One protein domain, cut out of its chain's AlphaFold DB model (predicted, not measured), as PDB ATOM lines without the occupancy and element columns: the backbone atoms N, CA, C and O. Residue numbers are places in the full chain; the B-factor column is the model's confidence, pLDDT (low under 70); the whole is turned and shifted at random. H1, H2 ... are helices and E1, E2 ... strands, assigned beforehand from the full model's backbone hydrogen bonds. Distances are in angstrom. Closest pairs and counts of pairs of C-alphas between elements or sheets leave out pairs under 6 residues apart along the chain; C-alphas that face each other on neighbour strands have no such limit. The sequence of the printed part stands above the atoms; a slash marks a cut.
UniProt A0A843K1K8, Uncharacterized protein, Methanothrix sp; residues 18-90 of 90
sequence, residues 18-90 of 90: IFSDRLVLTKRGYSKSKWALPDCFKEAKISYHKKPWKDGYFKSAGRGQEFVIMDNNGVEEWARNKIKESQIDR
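What this domain is: This is residues 18 to 90 of the 90 residues of an uncharacterized protein of Methanothrix sp (UniProt A0A843K1K8). There is little regular structure: one longer helix, H2, and one short helix, H1, with long loops that hold a small antiparallel patch, strand E1 with residues 34 to 35 and 53 to 54. The short helix H1 packs on H2 at residues 74 to 75. The printed part has 73 residues, 20 of them in named elements, in the order H1, E1, H2, mostly helix. It is compact, with a radius of gyration of the C-alphas of 12.8 A and spans of 37 by 29 by 21 A.

How they stand to each other: H2, residues 73 to 85, has every O i to N i+4 pair within hydrogen-bond range. H1, residues 39 to 42, is too short for such a pair. H2 touches H1 with residues 74 to 75 alone; their closest C-alphas, Cys 40 and Gly 74, are 5.3 A apart. E1, residues 57 to 59, pairs with no named strand and is apart from H1 and H2.

Where its parts are: H2 measures 18.2 A, from C-alpha 73 at (-23.010, 47.034, -42.827) to C-alpha 85 at (-38.757, 52.437, -50.180).

The domain as a whole: The C-alphas farthest apart, Lys 50 and Arg 90, stand at 38.8 A. Both links are long, and the printed part has no cut. Residues 63 to 64 and 87 to 90 have pLDDT under 70.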
ATOM      1  N   ILE A  18     -45.351  55.144 -43.299       89.19
ATOM      2  CA  ILE A  18     -46.720  54.777 -43.662       89.19
ATOM      3  C   ILE A  18     -46.840  53.256 -43.572       89.19
ATOM      4  O   ILE A  18     -46.023  52.520 -44.128       89.19
ATOM      5  N   PHE A  19     -47.851  52.786 -42.840       89.50
ATOM      6  CA  PHE A  19     -48.032  51.361 -42.594       89.50
ATOM      7  C   PHE A  19     -48.152  50.563 -43.902       89.50
ATOM      8  O   PHE A  19     -48.891  50.920 -44.819       89.50
ATOM      9  N   SER A  20     -47.435  49.443 -43.954       91.31
ATOM     10  CA  SER A  20     -47.468  48.455 -45.028       91.31
ATOM     11  C   SER A  20     -47.128  47.089 -44.445       91.31
ATOM     12  O   SER A  20     -46.255  46.990 -43.579       91.31
ATOM     13  N   ASP A  21     -47.718  46.017 -44.975       91.75
ATOM     14  CA  ASP A  21     -47.356  44.643 -44.598       91.75
ATOM     15  C   ASP A  21     -45.856  44.354 -44.793       91.75
ATOM     16  O   ASP A  21     -45.278  43.530 -44.089       91.75
ATOM     17  N   ARG A  22     -45.181  45.089 -45.689       90.19
ATOM     18  CA  ARG A  22     -43.727  44.989 -45.923       90.19
ATOM     19  C   ARG A  22     -42.870  45.506 -44.762       90.19
ATOM     20  O   ARG A  22     -41.654  45.287 -44.768       90.19
ATOM     21  N   LEU A  23     -43.468  46.228 -43.816       91.81
ATOM     22  CA  LEU A  23     -42.825  46.728 -42.598       91.81
ATOM     23  C   LEU A  23     -43.029  45.782 -41.412       91.81
ATOM     24  O   LEU A  23     -42.389  45.942 -40.373       91.81
ATOM     25  N   VAL A  24     -43.902  44.782 -41.552       92.56
ATOM     26  CA  VAL A  24     -44.154  43.799 -40.501       92.56
ATOM     27  C   VAL A  24     -43.000  42.805 -40.460       92.56
ATOM     28  O   VAL A  24     -42.855  41.946 -41.323       92.56
ATOM     29  N   LEU A  25     -42.190  42.897 -39.405       93.94
ATOM     30  CA  LEU A  25     -41.066  41.987 -39.172       93.94
ATOM     31  C   LEU A  25     -41.416  40.823 -38.239       93.94
ATOM     32  O   LEU A  25     -40.575  39.968 -37.983       93.94
ATOM     33  N   THR A  26     -42.644  40.754 -37.718       93.50
ATOM     34  CA  THR A  26     -43.104  39.593 -36.939       93.50
ATOM     35  C   THR A  26     -43.388  38.425 -37.879       93.50
ATOM     36  O   THR A  26     -44.040  38.588 -38.910       93.50
ATOM     37  N   LYS A  27     -42.937  37.220 -37.521       93.12
ATOM     38  CA  LYS A  27     -43.237  36.014 -38.298       93.12
ATOM     39  C   LYS A  27     -44.745  35.738 -38.245       93.12
ATOM     40  O   LYS A  27     -45.311  35.548 -37.168       93.12
ATOM     41  N   ARG A  28     -45.404  35.703 -39.409       92.62
ATOM     42  CA  ARG A  28     -46.853  35.463 -39.519       92.62
ATOM     43  C   ARG A  28     -47.246  34.147 -38.841       92.62
ATOM     44  O   ARG A  28     -46.607  33.128 -39.076       92.62
ATOM     45  N   GLY A  29     -48.293  34.179 -38.015       93.25
ATOM     46  CA  GLY A  29     -48.775  33.011 -37.262       93.25
ATOM     47  C   GLY A  29     -48.004  32.710 -35.972       93.25
ATOM     48  O   GLY A  29     -48.315  31.736 -35.294       93.25
ATOM     49  N   TYR A  30     -47.021  33.533 -35.600       91.12
ATOM     50  CA  TYR A  30     -46.229  33.337 -34.390       91.12
ATOM     51  C   TYR A  30     -46.375  34.489 -33.389       91.12
ATOM     52  O   TYR A  30     -46.882  35.567 -33.686       91.12
ATOM     53  N   SER A  31     -45.886  34.249 -32.168       90.00
ATOM     54  CA  SER A  31     -45.781  35.265 -31.121       90.00
ATOM     55  C   SER A  31     -44.903  36.444 -31.550       90.00
ATOM     56  O   SER A  31     -43.903  36.261 -32.240       90.00
ATOM     57  N   LYS A  32     -45.201  37.629 -31.011       88.56
ATOM     58  CA  LYS A  32     -44.466  38.890 -31.218       88.56
ATOM     59  C   LYS A  32     -42.947  38.813 -30.980       88.56
ATOM     60  O   LYS A  32     -42.193  39.583 -31.556       88.56
ATOM     61  N   SER A  33     -42.478  37.858 -30.182       88.94
ATOM     62  CA  SER A  33     -41.049  37.593 -29.954       88.94
ATOM     63  C   SER A  33     -40.333  36.852 -31.093       88.94
ATOM     64  O   SER A  33     -39.128  36.623 -31.001       88.94
ATOM     65  N   LYS A  34     -41.048  36.420 -32.139       91.81
ATOM     66  CA  LYS A  34     -40.484  35.699 -33.286       91.81
ATOM     67  C   LYS A  34     -40.524  36.582 -34.525       91.81
ATOM     68  O   LYS A  34     -41.591  36.976 -34.992       91.81
ATOM     69  N   TRP A  35     -39.349  36.851 -35.068       93.31
ATOM     70  CA  TRP A  35     -39.130  37.816 -36.129       93.31
ATOM     71  C   TRP A  35     -38.740  37.128 -37.435       93.31
ATOM     72  O   TRP A  35     -37.899  36.230 -37.450       93.31
ATOM     73  N   ALA A  36     -39.329  37.572 -38.538       94.62
ATOM     74  CA  ALA A  36     -38.942  37.236 -39.901       94.62
ATOM     75  C   ALA A  36     -37.899  38.250 -40.407       94.62
ATOM     76  O   ALA A  36     -38.170  39.033 -41.314       94.62
ATOM     77  N   LEU A  37     -36.731  38.282 -39.759       94.44
ATOM     78  CA  LEU A  37     -35.647  39.188 -40.143       94.44
ATOM     79  C   LEU A  37     -34.948  38.707 -41.429       94.44
ATOM     80  O   LEU A  37     -34.852  37.495 -41.635       94.44
ATOM     81  N   PRO A  38     -34.431  39.631 -42.260       93.69
ATOM     82  CA  PRO A  38     -33.578  39.298 -43.398       93.69
ATOM     83  C   PRO A  38     -32.309  38.544 -42.990       93.69
ATOM     84  O   PRO A  38     -31.823  38.674 -41.865       93.69
ATOM     85  N   ASP A  39     -31.722  37.823 -43.942       93.12
ATOM     86  CA  ASP A  39     -30.540  36.995 -43.690       93.12
ATOM     87  C   ASP A  39     -29.299  37.792 -43.266       93.12
ATOM     88  O   ASP A  39     -28.497  37.261 -42.503       93.12
ATOM     89  N   CYS A  40     -29.176  39.075 -43.636       94.06
ATOM     90  CA  CYS A  40     -28.059  39.920 -43.191       94.06
ATOM     91  C   CYS A  40     -27.964  40.046 -41.657       94.06
ATOM     92  O   CYS A  40     -26.883  40.239 -41.108       94.06
ATOM     93  N   PHE A  41     -29.070  39.850 -40.932       93.88
ATOM     94  CA  PHE A  41     -29.065  39.857 -39.469       93.88
ATOM     95  C   PHE A  41     -28.408  38.604 -38.870       93.88
ATOM     96  O   PHE A  41     -28.047  38.620 -37.694       93.88
ATOM     97  N   LYS A  42     -28.264  37.508 -39.630       91.38
ATOM     98  CA  LYS A  42     -27.621  36.271 -39.145       91.38
ATOM     99  C   LYS A  42     -26.130  36.464 -38.888       91.38
ATOM    100  O   LYS A  42     -25.586  35.817 -37.998       91.38
ATOM    101  N   GLU A  43     -25.505  37.363 -39.638       90.50
ATOM    102  CA  GLU A  43     -24.093  37.737 -39.504       90.50
ATOM    103  C   GLU A  43     -23.881  38.820 -38.438       90.50
ATOM    104  O   GLU A  43     -22.761  39.062 -37.986       90.50
ATOM    105  N   ALA A  44     -24.960  39.477 -38.008       92.12
ATOM    106  CA  ALA A  44     -24.893  40.551 -37.039       92.12
ATOM    107  C   ALA A  44     -24.746  40.017 -35.608       92.12
ATOM    108  O   ALA A  44     -25.409  39.066 -35.179       92.12
ATOM    109  N   LYS A  45     -23.903  40.680 -34.811       90.44
ATOM    110  CA  LYS A  45     -23.774  40.384 -33.382       90.44
ATOM    111  C   LYS A  45     -24.902  41.074 -32.617       90.44
ATOM    112  O   LYS A  45     -24.894  42.292 -32.454       90.44
ATOM    113  N   ILE A  46     -25.851  40.284 -32.116       90.06
ATOM    114  CA  ILE A  46     -27.037  40.772 -31.401       90.06
ATOM    115  C   ILE A  46     -26.888  40.505 -29.894       90.06
ATOM    116  O   ILE A  46     -26.641  39.374 -29.470       90.06
ATOM    117  N   SER A  47     -27.022  41.547 -29.071       85.88
ATOM    118  CA  SER A  47     -26.828  41.487 -27.615       85.88
ATOM    119  C   SER A  47     -27.844  40.563 -26.937       85.88
ATOM    120  O   SER A  47     -28.956  40.408 -27.422       85.88
ATOM    121  N   TYR A  48     -27.487  39.947 -25.805       80.12
ATOM    122  CA  TYR A  48     -28.368  39.065 -25.014       80.12
ATOM    123  C   TYR A  48     -28.895  37.794 -25.719       80.12
ATOM    124  O   TYR A  48     -29.809  37.147 -25.208       80.12
ATOM    125  N   HIS A  49     -28.282  37.361 -26.829       76.88
ATOM    126  CA  HIS A  49     -28.671  36.134 -27.531       76.88
ATOM    127  C   HIS A  49     -27.470  35.214 -27.801       76.88
ATOM    128  O   HIS A  49     -26.538  35.592 -28.497       76.88
ATOM    129  N   LYS A  50     -27.500  33.972 -27.285       70.75
ATOM    130  CA  LYS A  50     -26.475  32.948 -27.596       70.75
ATOM    131  C   LYS A  50     -26.812  32.107 -28.837       70.75
ATOM    132  O   LYS A  50     -25.916  31.758 -29.590       70.75
ATOM    133  N   LYS A  51     -28.091  31.755 -29.033       79.81
ATOM    134  CA  LYS A  51     -28.600  30.968 -30.180       79.81
ATOM    135  C   LYS A  51     -30.014  31.440 -30.574       79.81
ATOM    136  O   LYS A  51     -30.989  30.745 -30.273       79.81
ATOM    137  N   PRO A  52     -30.158  32.654 -31.133       85.50
ATOM    138  CA  PRO A  52     -31.478  33.249 -31.358       85.50
ATOM    139  C   PRO A  52     -32.213  32.715 -32.589       85.50
ATOM    140  O   PRO A  52     -33.440  32.773 -32.634       85.50
ATOM    141  N   TRP A  53     -31.482  32.217 -33.582       89.31
ATOM    142  CA  TRP A  53     -32.044  31.751 -34.844       89.31
ATOM    143  C   TRP A  53     -32.583  30.329 -34.709       89.31
ATOM    144  O   TRP A  53     -31.862  29.431 -34.274       89.31
ATOM    145  N   LYS A  54     -33.854  30.133 -35.067       86.25
ATOM    146  CA  LYS A  54     -34.548  28.837 -35.050       86.25
ATOM    147  C   LYS A  54     -35.529  28.772 -36.208       86.25
ATOM    148  O   LYS A  54     -36.221  29.753 -36.435       86.25
ATOM    149  N   ASP A  55     -35.600  27.645 -36.911       83.88
ATOM    150  CA  ASP A  55     -36.676  27.304 -37.859       83.88
ATOM    151  C   ASP A  55     -37.139  28.471 -38.765       83.88
ATOM    152  O   ASP A  55     -38.331  28.744 -38.920       83.88
ATOM    153  N   GLY A  56     -36.187  29.224 -39.327       86.62
ATOM    154  CA  GLY A  56     -36.480  30.352 -40.221       86.62
ATOM    155  C   GLY A  56     -37.059  31.609 -39.548       86.62
ATOM    156  O   GLY A  56     -37.761  32.381 -40.213       86.62
ATOM    157  N   TYR A  57     -36.802  31.819 -38.252       92.00
ATOM    158  CA  TYR A  57     -37.076  33.058 -37.519       92.00
ATOM    159  C   TYR A  57     -35.968  33.403 -36.506       92.00
ATOM    160  O   TYR A  57     -35.227  32.545 -36.023       92.00
ATOM    161  N   PHE A  58     -35.882  34.682 -36.147       93.12
ATOM    162  CA  PHE A  58     -35.096  35.179 -35.020       93.12
ATOM    163  C   PHE A  58     -35.984  35.272 -33.774       93.12
ATOM    164  O   PHE A  58     -37.074  35.842 -33.826       93.12
ATOM    165  N   LYS A  59     -35.549  34.713 -32.643       90.69
ATOM    166  CA  LYS A  59     -36.262  34.817 -31.364       90.69
ATOM    167  C   LYS A  59     -35.627  35.895 -30.489       90.69
ATOM    168  O   LYS A  59     -34.510  35.687 -30.017       90.69
ATOM    169  N   SER A  60     -36.362  36.973 -30.204       88.31
ATOM    170  CA  SER A  60     -35.928  37.967 -29.219       88.31
ATOM    171  C   SER A  60     -35.956  37.391 -27.799       88.31
ATOM    172  O   SER A  60     -36.704  36.454 -27.484       88.31
ATOM    173  N   ALA A  61     -35.136  37.955 -26.913       80.25
ATOM    174  CA  ALA A  61     -35.196  37.691 -25.489       80.25
ATOM    175  C   ALA A  61     -36.618  38.006 -25.010       80.25
ATOM    176  O   ALA A  61     -37.202  39.013 -25.404       80.25
ATOM    177  N   GLY A  62     -37.195  37.148 -24.163       70.00
ATOM    178  CA  GLY A  62     -38.596  37.234 -23.718       70.00
ATOM    179  C   GLY A  62     -38.974  38.489 -22.913       70.00
ATOM    180  O   GLY A  62     -40.009  38.488 -22.263       70.00
ATOM    181  N   ARG A  63     -38.143  39.535 -22.939       68.69
ATOM    182  CA  ARG A  63     -38.335  40.849 -22.318       68.69
ATOM    183  C   ARG A  63     -38.872  41.901 -23.297       68.69
ATOM    184  O   ARG A  63     -38.776  43.084 -23.012       68.69
ATOM    185  N   GLY A  64     -39.415  41.487 -24.444       69.44
ATOM    186  CA  GLY A  64     -40.085  42.387 -25.382       69.44
ATOM    187  C   GLY A  64     -39.704  42.169 -26.843       69.44
ATOM    188  O   GLY A  64     -39.213  41.109 -27.247       69.44
ATOM    189  N   GLN A  65     -39.983  43.197 -27.639       78.38
ATOM    190  CA  GLN A  65     -39.738  43.270 -29.079       78.38
ATOM    191  C   GLN A  65     -38.516  44.143 -29.406       78.38
ATOM    192  O   GLN A  65     -38.483  44.832 -30.418       78.38
ATOM    193  N   GLU A  66     -37.502  44.106 -28.551       84.44
ATOM    194  CA  GLU A  66     -36.326  44.961 -28.670       84.44
ATOM    195  C   GLU A  66     -35.057  44.124 -28.541       84.44
ATOM    196  O   GLU A  66     -34.996  43.145 -27.791       84.44
ATOM    197  N   PHE A  67     -34.041  44.499 -29.308       89.81
ATOM    198  CA  PHE A  67     -32.709  43.920 -29.247       89.81
ATOM    199  C   PHE A  67     -31.699  44.927 -29.795       89.81
ATOM    200  O   PHE A  67     -32.032  45.755 -30.639       89.81
ATOM    201  N   VAL A  68     -30.461  44.856 -29.303       89.81
ATOM    202  CA  VAL A  68     -29.383  45.749 -29.744       89.81
ATOM    203  C   VAL A  68     -28.468  44.985 -30.681       89.81
ATOM    204  O   VAL A  68     -28.036  43.873 -30.369       89.81
ATOM    205  N   ILE A  69     -28.174  45.591 -31.823       91.94
ATOM    206  CA  ILE A  69     -27.301  45.046 -32.854       91.94
ATOM    207  C   ILE A  69     -26.012  45.863 -32.821       91.94
ATOM    208  O   ILE A  69     -26.061  47.092 -32.794       91.94
ATOM    209  N   MET A  70     -24.868  45.186 -32.763       92.75
ATOM    210  CA  MET A  70     -23.579  45.840 -32.992       92.75
ATOM    211  C   MET A  70     -23.489  46.296 -34.448       92.75
ATOM    212  O   MET A  70     -24.176  45.736 -35.297       92.75
ATOM    213  N   ASP A  71     -22.613  47.258 -34.728       92.50
ATOM    214  CA  ASP A  71     -22.341  47.717 -36.091       92.50
ATOM    215  C   ASP A  71     -22.242  46.550 -37.097       92.50
ATOM    216  O   ASP A  71     -21.539  45.557 -36.867       92.50
ATOM    217  N   ASN A  72     -23.025  46.653 -38.171       96.19
ATOM    218  CA  ASN A  72     -23.100  45.676 -39.242       96.19
ATOM    219  C   ASN A  72     -23.601  46.350 -40.528       96.19
ATOM    220  O   ASN A  72     -24.767  46.743 -40.626       96.19
ATOM    221  N   ASN A  73     -22.731  46.398 -41.538       95.94
ATOM    222  CA  ASN A  73     -23.010  47.034 -42.827       95.94
ATOM    223  C   ASN A  73     -24.276  46.495 -43.514       95.94
ATOM    224  O   ASN A  73     -25.032  47.269 -44.092       95.94
ATOM    225  N   GLY A  74     -24.541  45.186 -43.436       96.50
ATOM    226  CA  GLY A  74     -25.707  44.577 -44.084       96.50
ATOM    227  C   GLY A  74     -27.031  44.960 -43.418       96.50
ATOM    228  O   GLY A  74     -28.042  45.167 -44.093       96.50
ATOM    229  N   VAL A  75     -27.038  45.093 -42.091       96.00
ATOM    230  CA  VAL A  75     -28.191  45.615 -41.343       96.00
ATOM    231  C   VAL A  75     -28.387  47.105 -41.630       96.00
ATOM    232  O   VAL A  75     -29.521  47.550 -41.806       96.00
ATOM    233  N   GLU A  76     -27.300  47.871 -41.723       95.38
ATOM    234  CA  GLU A  76     -27.353  49.294 -42.063       95.38
ATOM    235  C   GLU A  76     -27.919  49.525 -43.473       95.38
ATOM    236  O   GLU A  76     -28.835  50.330 -43.655       95.38
ATOM    237  N   GLU A  77     -27.421  48.795 -44.470       95.81
ATOM    238  CA  GLU A  77     -27.907  48.866 -45.847       95.81
ATOM    239  C   GLU A  77     -29.388  48.487 -45.937       95.81
ATOM    240  O   GLU A  77     -30.185  49.205 -46.550       95.81
ATOM    241  N   TRP A  78     -29.789  47.412 -45.252       95.38
ATOM    242  CA  TRP A  78     -31.191  47.026 -45.150       95.38
ATOM    243  C   TRP A  78     -32.061  48.157 -44.581       95.38
ATOM    244  O   TRP A  78     -33.116  48.466 -45.145       95.38
ATOM    245  N   ALA A  79     -31.621  48.807 -43.500       93.12
ATOM    246  CA  ALA A  79     -32.360  49.902 -42.880       93.12
ATOM    247  C   ALA A  79     -32.478  51.108 -43.825       93.12
ATOM    248  O   ALA A  79     -33.560  51.678 -43.975       93.12
ATOM    249  N   ARG A  80     -31.392  51.463 -44.527       92.38
ATOM    250  CA  ARG A  80     -31.384  52.537 -45.533       92.38
ATOM    251  C   ARG A  80     -32.372  52.252 -46.662       92.38
ATOM    252  O   ARG A  80     -33.119  53.152 -47.046       92.38
ATOM    253  N   ASN A  81     -32.404  51.021 -47.168       92.19
ATOM    254  CA  ASN A  81     -33.328  50.619 -48.229       92.19
ATOM    255  C   ASN A  81     -34.780  50.664 -47.747       92.19
ATOM    256  O   ASN A  81     -35.624  51.252 -48.422       92.19
ATOM    257  N   LYS A  82     -35.061  50.190 -46.525       91.94
ATOM    258  CA  LYS A  82     -36.397  50.317 -45.924       91.94
ATOM    259  C   LYS A  82     -36.868  51.762 -45.817       91.94
ATOM    260  O   LYS A  82     -38.036  52.032 -46.088       91.94
ATOM    261  N   ILE A  83     -35.977  52.683 -45.456       91.19
ATOM    262  CA  ILE A  83     -36.306  54.107 -45.332       91.19
ATOM    263  C   ILE A  83     -36.551  54.756 -46.698       91.19
ATOM    264  O   ILE A  83     -37.482  55.541 -46.826       91.19
ATOM    265  N   LYS A  84     -35.784  54.388 -47.729       87.94
ATOM    266  CA  LYS A  84     -35.987  54.883 -49.102       87.94
ATOM    267  C   LYS A  84     -37.277  54.367 -49.748       87.94
ATOM    268  O   LYS A  84     -37.940  55.114 -50.456       87.94
ATOM    269  N   GLU A  85     -37.600  53.091 -49.549       85.94
ATOM    270  CA  GLU A  85     -38.757  52.437 -50.180       85.94
ATOM    271  C   GLU A  85     -40.093  52.836 -49.553       85.94
ATOM    272  O   GLU A  85     -41.143  52.735 -50.189       85.94
ATOM    273  N   SER A  86     -40.068  53.238 -48.288       82.94
ATOM    274  CA  SER A  86     -41.282  53.554 -47.551       82.94
ATOM    275  C   SER A  86     -41.610  55.029 -47.725       82.94
ATOM    276  O   SER A  86     -40.778  55.890 -47.454       82.94
ATOM    277  N   GLN A  87     -42.838  55.339 -48.143       68.00
ATOM    278  CA  GLN A  87     -43.323  56.716 -48.118       68.00
ATOM    279  C   GLN A  87     -43.335  57.192 -46.658       68.00
ATOM    280  O   GLN A  87     -43.963  56.571 -45.795       68.00
ATOM    281  N   ILE A  88     -42.553  58.233 -46.374       67.69
ATOM    282  CA  ILE A  88     -42.413  58.807 -45.036       67.69
ATOM    283  C   ILE A  88     -43.536  59.830 -44.858       67.69
ATOM    284  O   ILE A  88     -43.572  60.824 -45.585       67.69
ATOM    285  N   ASP A  89     -44.433  59.583 -43.903       61.53
ATOM    286  CA  ASP A  89     -45.431  60.570 -43.479       61.53
ATOM    287  C   ASP A  89     -44.741  61.649 -42.634       61.53
ATOM    288  O   ASP A  89     -43.925  61.328 -41.754       61.53
ATOM    289  N   ARG A  90     -45.026  62.916 -42.949       57.09
ATOM    290  CA  ARG A  90     -44.394  64.084 -42.319       57.09
ATOM    291  C   ARG A  90     -45.147  64.520 -41.067       57.09
ATOM    292  O   ARG A  90     -46.381  64.358 -40.999       57.09
TER     293      ARG A  90